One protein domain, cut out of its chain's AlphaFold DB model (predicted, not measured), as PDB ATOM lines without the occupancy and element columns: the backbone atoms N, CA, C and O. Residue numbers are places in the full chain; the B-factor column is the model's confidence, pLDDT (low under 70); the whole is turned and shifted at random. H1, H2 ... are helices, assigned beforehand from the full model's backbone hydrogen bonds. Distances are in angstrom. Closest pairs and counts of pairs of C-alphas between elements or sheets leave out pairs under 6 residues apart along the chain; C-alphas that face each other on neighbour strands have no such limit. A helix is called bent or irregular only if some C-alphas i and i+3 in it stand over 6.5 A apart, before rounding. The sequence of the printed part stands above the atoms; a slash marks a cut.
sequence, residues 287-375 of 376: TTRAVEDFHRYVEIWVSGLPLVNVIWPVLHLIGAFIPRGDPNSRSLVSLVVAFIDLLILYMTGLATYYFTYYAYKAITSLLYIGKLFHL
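AT A GLANCE: This is residues 287 to 375 of the 376 residues of an uncharacterized protein of Pichia kudriavzevii (UniProt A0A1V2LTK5). Two short helices, H1 and H2, and the first half of one very long helix, H3, make a small three-helix body, and the rest of H3, residues 353 to 375, sticks out from it as a long free arm. The helices run up and down, each against the one before it in the chain, nearly side by side. The printed part has 89 residues with three named helices, in the order H1, H2, H3, and no named strand, and its class is all helix. The whole is extended, with a radius of gyration of the C-alphas of 19.3 A, and spans 70 by 20 by 14 A, the arm making much of the length.

IN THESE COORDINATES: H1 holds residues 288 to 303, from C-alpha 288 at (-39.605, -42.631, 41.385), and is 22.3 A long. H2 holds residues 308 to 319 and is 15.5 A long; it is irregular, but only just, with C-alphas 310 and 313 6.6 A apart. H3 holds residues 332 to 375, 64.4 A from first to last C-alpha, and ends with C-alpha 375 at (9.102, -3.904, 35.358).

HOW THE PARTS SIT: H1, H2 and H3 form an up-and-down bundle, helices set along one another with alternating direction. H1 and H2 are a helical hairpin: they touch, closest at the C-alphas of Val 302 and Val 308, 6.0 A apart, at a shallow tilt of 8 degrees, opposite ways. H3 touches H1 with residues 334 to 348 alone, the closest C-alphas being those of Val 291 and Ala 338, 5.9 A apart; their shallow tilt is 23 degrees, the same way. H2 and H3, also a helical hairpin, only just touch, with 3 pairs of C-alphas within 8 A, through residues 315 to 319 of H2 and 337 to 341 of H3. Their closest C-alphas, of Ile 318 and Val 337, are 6.4 A apart, and they run opposite ways at a shallow tilt of 16 degrees. Every O i to N i+4 pair is within hydrogen-bond range in H1 and H3, and 6 of 8 in H2.

THE WHOLE: The C-alphas farthest apart, of Asp 326 and Leu 375, are 69.7 A apart; without the free residues the body spans 35 by 18 by 14 A. The printed part has no cut. The link from H1 to H2 is tight, and that from H2 to H3, residues 320 to 331, is long. Mean pLDDT of the printed part is 77.7, with 19 residues under 70, among them 323 to 333.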
ATOM      1  N   THR A 287     -36.406 -45.734  43.368       73.31
ATOM      2  CA  THR A 287     -37.813 -45.330  43.436       73.31
ATOM      3  C   THR A 287     -38.026 -44.039  42.651       73.31
ATOM      4  O   THR A 287     -37.122 -43.210  42.540       73.31
ATOM      5  N   THR A 288     -39.237 -43.843  42.131       70.06
ATOM      6  CA  THR A 288     -39.605 -42.631  41.385       70.06
ATOM      7  C   THR A 288     -39.355 -41.360  42.190       70.06
ATOM      8  O   THR A 288     -38.815 -40.411  41.635       70.06
ATOM      9  N   ARG A 289     -39.616 -41.369  43.505       73.56
ATOM     10  CA  ARG A 289     -39.275 -40.255  44.405       73.56
ATOM     11  C   ARG A 289     -37.779 -39.948  44.469       73.56
ATOM     12  O   ARG A 289     -37.405 -38.786  44.434       73.56
ATOM     13  N   ALA A 290     -36.923 -40.968  44.553       75.31
ATOM     14  CA  ALA A 290     -35.476 -40.748  44.594       75.31
ATOM     15  C   ALA A 290     -34.962 -40.133  43.281       75.31
ATOM     16  O   ALA A 290     -34.060 -39.301  43.302       75.31
ATOM     17  N   VAL A 291     -35.561 -40.519  42.151       78.56
ATOM     18  CA  VAL A 291     -35.264 -39.926  40.840       78.56
ATOM     19  C   VAL A 291     -35.789 -38.496  40.740       78.56
ATOM     20  O   VAL A 291     -35.080 -37.640  40.237       78.56
ATOM     21  N   GLU A 292     -36.998 -38.221  41.223       78.38
ATOM     22  CA  GLU A 292     -37.583 -36.875  41.217       78.38
ATOM     23  C   GLU A 292     -36.764 -35.896  42.069       78.38
ATOM     24  O   GLU A 292     -36.452 -34.790  41.626       78.38
ATOM     25  N   ASP A 293     -36.346 -36.332  43.260       81.94
ATOM     26  CA  ASP A 293     -35.459 -35.556  44.123       81.94
ATOM     27  C   ASP A 293     -34.111 -35.298  43.420       81.94
ATOM     28  O   ASP A 293     -33.632 -34.164  43.402       81.94
ATOM     29  N   PHE A 294     -33.522 -36.317  42.780       81.94
ATOM     30  CA  PHE A 294     -32.285 -36.178  42.001       81.94
ATOM     31  C   PHE A 294     -32.433 -35.208  40.821       81.94
ATOM     32  O   PHE A 294     -31.616 -34.298  40.683       81.94
ATOM     33  N   HIS A 295     -33.491 -35.350  40.024       83.50
ATOM     34  CA  HIS A 295     -33.796 -34.480  38.889       83.50
ATOM     35  C   HIS A 295     -33.878 -33.016  39.328       83.50
ATOM     36  O   HIS A 295     -33.220 -32.148  38.758       83.50
ATOM     37  N   ARG A 296     -34.586 -32.751  40.432       82.31
ATOM     38  CA  ARG A 296     -34.695 -31.412  41.017       82.31
ATOM     39  C   ARG A 296     -33.339 -30.839  41.441       82.31
ATOM     40  O   ARG A 296     -33.104 -29.641  41.285       82.31
ATOM     41  N   TYR A 297     -32.434 -31.659  41.976       84.25
ATOM     42  CA  TYR A 297     -31.077 -31.201  42.291       84.25
ATOM     43  C   TYR A 297     -30.283 -30.840  41.034       84.25
ATOM     44  O   TYR A 297     -29.572 -29.832  41.041       84.25
ATOM     45  N   VAL A 298     -30.417 -31.615  39.955       81.81
ATOM     46  CA  VAL A 298     -29.761 -31.309  38.675       81.81
ATOM     47  C   VAL A 298     -30.341 -30.037  38.057       81.81
ATOM     48  O   VAL A 298     -29.570 -29.201  37.591       81.81
ATOM     49  N   GLU A 299     -31.656 -29.813  38.133       79.62
ATOM     50  CA  GLU A 299     -32.275 -28.543  37.730       79.62
ATOM     51  C   GLU A 299     -31.652 -27.365  38.485       79.62
ATOM     52  O   GLU A 299     -31.154 -26.425  37.866       79.62
ATOM     53  N   ILE A 300     -31.590 -27.430  39.820       82.88
ATOM     54  CA  ILE A 300     -30.987 -26.366  40.639       82.88
ATOM     55  C   ILE A 300     -29.526 -26.128  40.237       82.88
ATOM     56  O   ILE A 300     -29.108 -24.977  40.110       82.88
ATOM     57  N   TRP A 301     -28.752 -27.186  39.987       80.12
ATOM     58  CA  TRP A 301     -27.366 -27.049  39.540       80.12
ATOM     59  C   TRP A 301     -27.257 -26.340  38.189       80.12
ATOM     60  O   TRP A 301     -26.511 -25.371  38.052       80.12
ATOM     61  N   VAL A 302     -28.047 -26.781  37.206       78.19
ATOM     62  CA  VAL A 302     -28.067 -26.182  35.871       78.19
ATOM     63  C   VAL A 302     -28.512 -24.726  35.947       78.19
ATOM     64  O   VAL A 302     -27.893 -23.911  35.274       78.19
ATOM     65  N   SER A 303     -29.483 -24.376  36.804       75.38
ATOM     66  CA  SER A 303     -29.967 -22.996  37.016       75.38
ATOM     67  C   SER A 303     -28.871 -21.996  37.403       75.38
ATOM     68  O   SER A 303     -28.995 -20.804  37.128       75.38
ATOM     69  N   GLY A 304     -27.782 -22.473  38.014       74.38
ATOM     70  CA  GLY A 304     -26.638 -21.650  38.400       74.38
ATOM     71  C   GLY A 304     -25.630 -21.394  37.278       74.38
ATOM     72  O   GLY A 304     -24.667 -20.656  37.489       74.38
ATOM     73  N   LEU A 305     -25.801 -22.001  36.098       74.62
ATOM     74  CA  LEU A 305     -24.837 -21.926  35.002       74.62
ATOM     75  C   LEU A 305     -25.245 -20.904  33.929       74.62
ATOM     76  O   LEU A 305     -26.418 -20.706  33.648       74.62
ATOM     77  N   PRO A 306     -24.292 -20.288  33.215       65.00
ATOM     78  CA  PRO A 306     -24.621 -19.386  32.105       65.00
ATOM     79  C   PRO A 306     -25.283 -20.098  30.902       65.00
ATOM     80  O   PRO A 306     -25.807 -19.442  30.009       65.00
ATOM     81  N   LEU A 307     -25.290 -21.439  30.877       65.81
ATOM     82  CA  LEU A 307     -25.877 -22.292  29.829       65.81
ATOM     83  C   LEU A 307     -27.357 -22.664  30.066       65.81
ATOM     84  O   LEU A 307     -27.914 -23.482  29.330       65.81
ATOM     85  N   VAL A 308     -28.009 -22.055  31.064       69.19
ATOM     86  CA  VAL A 308     -29.399 -22.344  31.473       69.19
ATOM     87  C   VAL A 308     -30.378 -22.334  30.313       69.19
ATOM     88  O   VAL A 308     -31.146 -23.278  30.168       69.19
ATOM     89  N   ASN A 309     -30.321 -21.330  29.440       69.25
ATOM     90  CA  ASN A 309     -31.333 -21.149  28.395       69.25
ATOM     91  C   ASN A 309     -31.433 -22.318  27.400       69.25
ATOM     92  O   ASN A 309     -32.478 -22.489  26.779       69.25
ATOM     93  N   VAL A 310     -30.376 -23.124  27.249       71.19
ATOM     94  CA  VAL A 310     -30.365 -24.272  26.325       71.19
ATOM     95  C   VAL A 310     -30.740 -25.567  27.042       71.19
ATOM     96  O   VAL A 310     -31.477 -26.389  26.504       71.19
ATOM     97  N   ILE A 311     -30.243 -25.754  28.265       72.19
ATOM     98  CA  ILE A 311     -30.314 -27.037  28.979       72.19
ATOM     99  C   ILE A 311     -31.589 -27.137  29.831       72.19
ATOM    100  O   ILE A 311     -32.182 -28.207  29.946       72.19
ATOM    101  N   TRP A 312     -32.061 -26.013  30.371       72.56
ATOM    102  CA  TRP A 312     -33.261 -25.925  31.204       72.56
ATOM    103  C   TRP A 312     -34.550 -26.444  30.544       72.56
ATOM    104  O   TRP A 312     -35.227 -27.266  31.162       72.56
ATOM    105  N   PRO A 313     -34.917 -26.050  29.305       71.31
ATOM    106  CA  PRO A 313     -36.126 -26.576  28.665       71.31
ATOM    107  C   PRO A 313     -36.042 -28.082  28.389       71.31
ATOM    108  O   PRO A 313     -37.062 -28.768  28.423       71.31
ATOM    109  N   VAL A 314     -34.835 -28.608  28.154       75.81
ATOM    110  CA  VAL A 314     -34.604 -30.044  27.954       75.81
ATOM    111  C   VAL A 314     -34.818 -30.802  29.262       75.81
ATOM    112  O   VAL A 314     -35.566 -31.778  29.263       75.81
ATOM    113  N   LEU A 315     -34.251 -30.327  30.379       75.50
ATOM    114  CA  LEU A 315     -34.493 -30.925  31.697       75.50
ATOM    115  C   LEU A 315     -35.975 -30.913  32.059       75.50
ATOM    116  O   LEU A 315     -36.529 -31.952  32.400       75.50
ATOM    117  N   HIS A 316     -36.637 -29.771  31.891       74.38
ATOM    118  CA  HIS A 316     -38.036 -29.642  32.276       74.38
ATOM    119  C   HIS A 316     -38.947 -30.600  31.481       74.38
ATOM    120  O   HIS A 316     -39.909 -31.154  32.026       74.38
ATOM    121  N   LEU A 317     -38.632 -30.832  30.202       75.81
ATOM    122  CA  LEU A 317     -39.346 -31.784  29.353       75.81
ATOM    123  C   LEU A 317     -39.092 -33.235  29.786       75.81
ATOM    124  O   LEU A 317     -40.020 -34.038  29.787       75.81
ATOM    125  N   ILE A 318     -37.868 -33.559  30.209       73.69
ATOM    126  CA  ILE A 318     -37.504 -34.875  30.752       73.69
ATOM    127  C   ILE A 318     -38.226 -35.137  32.085       73.69
ATOM    128  O   ILE A 318     -38.787 -36.219  32.273       73.69
ATOM    129  N   GLY A 319     -38.308 -34.139  32.969       65.56
ATOM    130  CA  GLY A 319     -39.030 -34.227  34.242       65.56
ATOM    131  C   GLY A 319     -40.525 -34.518  34.079       65.56
ATOM    132  O   GLY A 319     -41.136 -35.170  34.928       65.56
ATOM    133  N   ALA A 320     -41.125 -34.127  32.950       71.25
ATOM    134  CA  ALA A 320     -42.518 -34.448  32.634       71.25
ATOM    135  C   ALA A 320     -42.759 -35.947  32.360       71.25
ATOM    136  O   ALA A 320     -43.893 -36.411  32.494       71.25
ATOM    137  N   PHE A 321     -41.715 -36.711  32.013       68.69
ATOM    138  CA  PHE A 321     -41.796 -38.160  31.796       68.69
ATOM    139  C   PHE A 321     -41.629 -38.981  33.078       68.69
ATOM    140  O   PHE A 321     -41.825 -40.200  33.047       68.69
ATOM    141  N   ILE A 322     -41.311 -38.349  34.215       70.81
ATOM    142  CA  ILE A 322     -41.288 -39.036  35.507       70.81
ATOM    143  C   ILE A 322     -42.737 -39.417  35.859       70.81
ATOM    144  O   ILE A 322     -43.601 -38.542  35.975       70.81
ATOM    145  N   PRO A 323     -43.056 -40.716  36.006       67.19
ATOM    146  CA  PRO A 323     -44.427 -41.141  36.241       67.19
ATOM    147  C   PRO A 323     -44.921 -40.626  37.598       67.19
ATOM    148  O   PRO A 323     -44.449 -41.061  38.646       67.19
ATOM    149  N   ARG A 324     -45.933 -39.749  37.572       62.38
ATOM    150  CA  ARG A 324     -46.591 -39.145  38.751       62.38
ATOM    151  C   ARG A 324     -47.550 -40.101  39.490       62.38
ATOM    152  O   ARG A 324     -48.543 -39.666  40.064       62.38
ATOM    153  N   GLY A 325     -47.299 -41.408  39.397       60.72
ATOM    154  CA  GLY A 325     -48.071 -42.454  40.076       60.72
ATOM    155  C   GLY A 325     -47.695 -42.567  41.554       60.72
ATOM    156  O   GLY A 325     -47.272 -41.590  42.167       60.72
ATOM    157  N   ASP A 326     -47.804 -43.765  42.138       60.56
ATOM    158  CA  ASP A 326     -47.343 -43.980  43.513       60.56
ATOM    159  C   ASP A 326     -45.888 -43.488  43.673       60.56
ATOM    160  O   ASP A 326     -45.011 -43.928  42.916       60.56
ATOM    161  N   PRO A 327     -45.588 -42.626  44.664       54.44
ATOM    162  CA  PRO A 327     -44.257 -42.027  44.844       54.44
ATOM    163  C   PRO A 327     -43.176 -43.067  45.189       54.44
ATOM    164  O   PRO A 327     -41.981 -42.793  45.134       54.44
ATOM    165  N   ASN A 328     -43.597 -44.282  45.540       56.34
ATOM    166  CA  ASN A 328     -42.722 -45.413  45.832       56.34
ATOM    167  C   ASN A 328     -42.714 -46.461  44.707       56.34
ATOM    168  O   ASN A 328     -42.221 -47.571  44.910       56.34
ATOM    169  N   SER A 329     -43.275 -46.142  43.537       61.56
ATOM    170  CA  SER A 329     -43.200 -47.018  42.369       61.56
ATOM    171  C   SER A 329     -41.772 -47.055  41.811       61.56
ATOM    172  O   SER A 329     -40.954 -46.167  42.056       61.56
ATOM    173  N   ARG A 330     -41.433 -48.133  41.102       63.91
ATOM    174  CA  ARG A 330     -40.126 -48.315  40.459       63.91
ATOM    175  C   ARG A 330     -40.353 -48.390  38.962       63.91
ATOM    176  O   ARG A 330     -40.897 -49.376  38.481       63.91
ATOM    177  N   SER A 331     -39.971 -47.357  38.218       67.62
ATOM    178  CA  SER A 331     -40.191 -47.308  36.772       67.62
ATOM    179  C   SER A 331     -38.876 -47.393  36.005       67.62
ATOM    180  O   SER A 331     -37.881 -46.770  36.367       67.62
ATOM    181  N   LEU A 332     -38.869 -48.136  34.897       66.69
ATOM    182  CA  LEU A 332     -37.751 -48.080  33.950       66.69
ATOM    183  C   LEU A 332     -37.630 -46.687  33.325       66.69
ATOM    184  O   LEU A 332     -36.524 -46.217  33.093       66.69
ATOM    185  N   VAL A 333     -38.758 -45.995  33.131       69.75
ATOM    186  CA  VAL A 333     -38.774 -44.623  32.611       69.75
ATOM    187  C   VAL A 333     -38.043 -43.678  33.566       69.75
ATOM    188  O   VAL A 333     -37.230 -42.880  33.116       69.75
ATOM    189  N   SER A 334     -38.239 -43.815  34.885       70.69
ATOM    190  CA  SER A 334     -37.510 -42.994  35.862       70.69
ATOM    191  C   SER A 334     -36.013 -43.317  35.891       70.69
ATOM    192  O   SER A 334     -35.201 -42.420  36.076       70.69
ATOM    193  N   LEU A 335     -35.615 -44.568  35.653       74.50
ATOM    194  CA  LEU A 335     -34.194 -44.912  35.547       74.50
ATOM    195  C   LEU A 335     -33.537 -44.257  34.320       74.50
ATOM    196  O   LEU A 335     -32.432 -43.734  34.428       74.50
ATOM    197  N   VAL A 336     -34.224 -44.246  33.173       75.62
ATOM    198  CA  VAL A 336     -33.738 -43.569  31.959       75.62
ATOM    199  C   VAL A 336     -33.619 -42.062  32.185       75.62
ATOM    200  O   VAL A 336     -32.600 -41.481  31.822       75.62
ATOM    201  N   VAL A 337     -34.606 -41.442  32.839       79.62
ATOM    202  CA  VAL A 337     -34.547 -40.023  33.228       79.62
ATOM    203  C   VAL A 337     -33.325 -39.748  34.108       79.62
ATOM    204  O   VAL A 337     -32.527 -38.879  33.772       79.62
ATOM    205  N   ALA A 338     -33.103 -40.550  35.155       79.81
ATOM    206  CA  ALA A 338     -31.940 -40.401  36.030       79.81
ATOM    207  C   ALA A 338     -30.604 -40.544  35.279       79.81
ATOM    208  O   ALA A 338     -29.637 -39.848  35.585       79.81
ATOM    209  N   PHE A 339     -30.536 -41.433  34.284       80.38
ATOM    210  CA  PHE A 339     -29.340 -41.597  33.457       80.38
ATOM    211  C   PHE A 339     -29.080 -40.370  32.575       80.38
ATOM    212  O   PHE A 339     -27.939 -39.926  32.449       80.38
ATOM    213  N   ILE A 340     -30.133 -39.795  31.992       81.31
ATOM    214  CA  ILE A 340     -30.024 -38.568  31.200       81.31
ATOM    215  C   ILE A 340     -29.609 -37.394  32.096       81.31
ATOM    216  O   ILE A 340     -28.705 -36.645  31.731       81.31
ATOM    217  N   ASP A 341     -30.187 -37.275  33.290       83.31
ATOM    218  CA  ASP A 341     -29.806 -36.259  34.275       83.31
ATOM    219  C   ASP A 341     -28.331 -36.379  34.683       83.31
ATOM    220  O   ASP A 341     -27.621 -35.375  34.750       83.31
ATOM    221  N   LEU A 342     -27.835 -37.604  34.886       86.44
ATOM    222  CA  LEU A 342     -26.423 -37.861  35.173       86.44
ATOM    223  C   LEU A 342     -25.520 -37.443  34.003       86.44
ATOM    224  O   LEU A 342     -24.469 -36.841  34.222       86.44
ATOM    225  N   LEU A 343     -25.928 -37.732  32.765       85.62
ATOM    226  CA  LEU A 343     -25.188 -37.333  31.568       85.62
ATOM    227  C   LEU A 343     -25.121 -35.806  31.444       85.62
ATOM    228  O   LEU A 343     -24.057 -35.255  31.161       85.62
ATOM    229  N   ILE A 344     -26.234 -35.113  31.692       84.25
ATOM    230  CA  ILE A 344     -26.277 -33.649  31.659       84.25
ATOM    231  C   ILE A 344     -25.399 -33.068  32.768       84.25
ATOM    232  O   ILE A 344     -24.611 -32.154  32.512       84.25
ATOM    233  N   LEU A 345     -25.470 -33.621  33.979       86.75
ATOM    234  CA  LEU A 345     -24.624 -33.211  35.097       86.75
ATOM    235  C   LEU A 345     -23.134 -33.396  34.771       86.75
ATOM    236  O   LEU A 345     -22.327 -32.507  35.031       86.75
ATOM    237  N   TYR A 346     -22.769 -34.513  34.140       88.19
ATOM    238  CA  TYR A 346     -21.397 -34.786  33.718       88.19
ATOM    239  C   TYR A 346     -20.910 -33.800  32.649       88.19
ATOM    240  O   TYR A 346     -19.847 -33.197  32.799       88.19
ATOM    241  N   MET A 347     -21.699 -33.578  31.593       86.88
ATOM    242  CA  MET A 347     -21.325 -32.675  30.499       86.88
ATOM    243  C   MET A 347     -21.243 -31.215  30.964       86.88
ATOM    244  O   MET A 347     -20.312 -30.497  30.596       86.88
ATOM    245  N   THR A 348     -22.171 -30.774  31.817       84.81
ATOM    246  CA  THR A 348     -22.135 -29.427  32.414       84.81
ATOM    247  C   THR A 348     -20.991 -29.269  33.418       84.81
ATOM    248  O   THR A 348     -20.333 -28.226  33.442       84.81
ATOM    249  N   GLY A 349     -20.677 -30.308  34.196       86.38
ATOM    250  CA  GLY A 349     -19.507 -30.350  35.076       86.38
ATOM    251  C   GLY A 349     -18.185 -30.252  34.307       86.38
ATOM    252  O   GLY A 349     -17.321 -29.452  34.652       86.38
ATOM    253  N   LEU A 350     -18.045 -30.985  33.200       88.44
ATOM    254  CA  LEU A 350     -16.884 -30.869  32.313       88.44
ATOM    255  C   LEU A 350     -16.770 -29.470  31.705       88.44
ATOM    256  O   LEU A 350     -15.693 -28.875  31.723       88.44
ATOM    257  N   ALA A 351     -17.872 -28.922  31.192       85.56
ATOM    258  CA  ALA A 351     -17.876 -27.592  30.592       85.56
ATOM    259  C   ALA A 351     -17.459 -26.507  31.598       85.56
ATOM    260  O   ALA A 351     -16.647 -25.640  31.274       85.56
ATOM    261  N   THR A 352     -17.959 -26.577  32.835       86.50
ATOM    262  CA  THR A 352     -17.579 -25.637  33.901       86.50
ATOM    263  C   THR A 352     -16.127 -25.814  34.338       86.50
ATOM    264  O   THR A 352     -15.424 -24.818  34.525       86.50
ATOM    265  N   TYR A 353     -15.633 -27.051  34.423       89.31
ATOM    266  CA  TYR A 353     -14.223 -27.332  34.694       89.31
ATOM    267  C   TYR A 353     -13.301 -26.730  33.625       89.31
ATOM    268  O   TYR A 353     -12.364 -26.001  33.948       89.31
ATOM    269  N   TYR A 354     -13.586 -26.951  32.340       89.56
ATOM    270  CA  TYR A 354     -12.780 -26.361  31.269       89.56
ATOM    271  C   TYR A 354     -12.876 -24.836  31.253       89.56
ATOM    272  O   TYR A 354     -11.853 -24.166  31.125       89.56
ATOM    273  N   PHE A 355     -14.073 -24.272  31.430       87.69
ATOM    274  CA  PHE A 355     -14.252 -22.821  31.474       87.69
ATOM    275  C   PHE A 355     -13.433 -22.180  32.600       87.69
ATOM    276  O   PHE A 355     -12.702 -21.218  32.365       87.69
ATOM    277  N   THR A 356     -13.496 -22.740  33.809       88.06
ATOM    278  CA  THR A 356     -12.726 -22.245  34.961       88.06
ATOM    279  C   THR A 356     -11.221 -22.412  34.762       88.06
ATOM    280  O   THR A 356     -10.467 -21.483  35.050       88.06
ATOM    281  N   TYR A 357     -10.778 -23.533  34.188       91.81
ATOM    282  CA  TYR A 357      -9.376 -23.761  33.842       91.81
ATOM    283  C   TYR A 357      -8.843 -22.729  32.833       91.81
ATOM    284  O   TYR A 357      -7.795 -22.120  33.058       91.81
ATOM    285  N   TYR A 358      -9.573 -22.476  31.742       88.94
ATOM    286  CA  TYR A 358      -9.170 -21.486  30.739       88.94
ATOM    287  C   TYR A 358      -9.242 -20.053  31.271       88.94
ATOM    288  O   TYR A 358      -8.336 -19.266  30.996       88.94
ATOM    289  N   ALA A 359     -10.254 -19.717  32.075       88.75
ATOM    290  CA  ALA A 359     -10.349 -18.414  32.729       88.75
ATOM    291  C   ALA A 359      -9.163 -18.179  33.678       88.75
ATOM    292  O   ALA A 359      -8.518 -17.133  33.614       88.75
ATOM    293  N   TYR A 360      -8.808 -19.172  34.497       91.38
ATOM    294  CA  TYR A 360      -7.632 -19.110  35.365       91.38
ATOM    295  C   TYR A 360      -6.337 -18.926  34.563       91.38
ATOM    296  O   TYR A 360      -5.516 -18.062  34.882       91.38
ATOM    297  N   LYS A 361      -6.164 -19.681  33.472       90.12
ATOM    298  CA  LYS A 361      -5.002 -19.552  32.582       90.12
ATOM    299  C   LYS A 361      -4.922 -18.168  31.924       90.12
ATOM    300  O   LYS A 361      -3.841 -17.593  31.829       90.12
ATOM    301  N   ALA A 362      -6.053 -17.600  31.508       89.56
ATOM    302  CA  ALA A 362      -6.107 -16.260  30.929       89.56
ATOM    303  C   ALA A 362      -5.765 -15.174  31.964       89.56
ATOM    304  O   ALA A 362      -4.958 -14.292  31.681       89.56
ATOM    305  N   ILE A 363      -6.317 -15.265  33.180       91.88
ATOM    306  CA  ILE A 363      -6.051 -14.309  34.267       91.88
ATOM    307  C   ILE A 363      -4.580 -14.359  34.685       91.88
ATOM    308  O   ILE A 363      -3.938 -13.320  34.804       91.88
ATOM    309  N   THR A 364      -4.018 -15.554  34.875       89.12
ATOM    310  CA  THR A 364      -2.597 -15.713  35.228       89.12
ATOM    311  C   THR A 364      -1.674 -15.184  34.129       89.12
ATOM    312  O   THR A 364      -0.710 -14.485  34.437       89.12
ATOM    313  N   SER A 365      -2.004 -15.423  32.855       86.25
ATOM    314  CA  SER A 365      -1.279 -14.844  31.719       86.25
ATOM    315  C   SER A 365      -1.365 -13.313  31.695       86.25
ATOM    316  O   SER A 365      -0.351 -12.651  31.487       86.25
ATOM    317  N   LEU A 366      -2.544 -12.731  31.938       87.94
ATOM    318  CA  LEU A 366      -2.730 -11.276  32.015       87.94
ATOM    319  C   LEU A 366      -1.956 -10.657  33.184       87.94
ATOM    320  O   LEU A 366      -1.319  -9.622  33.016       87.94
ATOM    321  N   LEU A 367      -1.954 -11.305  34.351       88.12
ATOM    322  CA  LEU A 367      -1.171 -10.870  35.510       88.12
ATOM    323  C   LEU A 367       0.336 -10.943  35.243       88.12
ATOM    324  O   LEU A 367       1.079 -10.072  35.693       88.12
ATOM    325  N   TYR A 368       0.791 -11.959  34.508       83.69
ATOM    326  CA  TYR A 368       2.191 -12.083  34.109       83.69
ATOM    327  C   TYR A 368       2.602 -10.964  33.144       83.69
ATOM    328  O   TYR A 368       3.622 -10.314  33.362       83.69
ATOM    329  N   ILE A 369       1.769 -10.671  32.138       84.38
ATOM    330  CA  ILE A 369       1.977  -9.548  31.211       84.38
ATOM    331  C   ILE A 369       1.974  -8.214  31.971       84.38
ATOM    332  O   ILE A 369       2.877  -7.404  31.783       84.38
ATOM    333  N   GLY A 370       1.020  -7.997  32.879       81.44
ATOM    334  CA  GLY A 370       0.947  -6.779  33.693       81.44
ATOM    335  C   GLY A 370       2.169  -6.578  34.594       81.44
ATOM    336  O   GLY A 370       2.670  -5.463  34.707       81.44
ATOM    337  N   LYS A 371       2.711  -7.655  35.182       77.94
ATOM    338  CA  LYS A 371       3.982  -7.596  35.922       77.94
ATOM    339  C   LYS A 371       5.165  -7.248  35.024       77.94
ATOM    340  O   LYS A 371       6.052  -6.533  35.470       77.94
ATOM    341  N   LEU A 372       5.175  -7.736  33.785       74.50
ATOM    342  CA  LEU A 372       6.235  -7.450  32.821       74.50
ATOM    343  C   LEU A 372       6.214  -5.976  32.383       74.50
ATOM    344  O   LEU A 372       7.262  -5.341  32.343       74.50
ATOM    345  N   PHE A 373       5.024  -5.409  32.165       71.50
ATOM    346  CA  PHE A 373       4.840  -3.979  31.880       71.50
ATOM    347  C   PHE A 373       5.144  -3.056  33.066       71.50
ATOM    348  O   PHE A 373       5.469  -1.902  32.846       71.50
ATOM    349  N   HIS A 374       5.033  -3.534  34.309       67.50
ATOM    350  CA  HIS A 374       5.404  -2.758  35.500       67.50
ATOM    351  C   HIS A 374       6.922  -2.806  35.788       67.50
ATOM    352  O   HIS A 374       7.420  -2.059  36.631       67.50
ATOM    353  N   LEU A 375       7.660  -3.725  35.154       67.44
ATOM    354  CA  LEU A 375       9.102  -3.904  35.358       67.44
ATOM    355  C   LEU A 375       9.961  -3.200  34.287       67.44
ATOM    356  O   LEU A 375      11.148  -2.990  34.533       67.44
TER     357      LEU A 375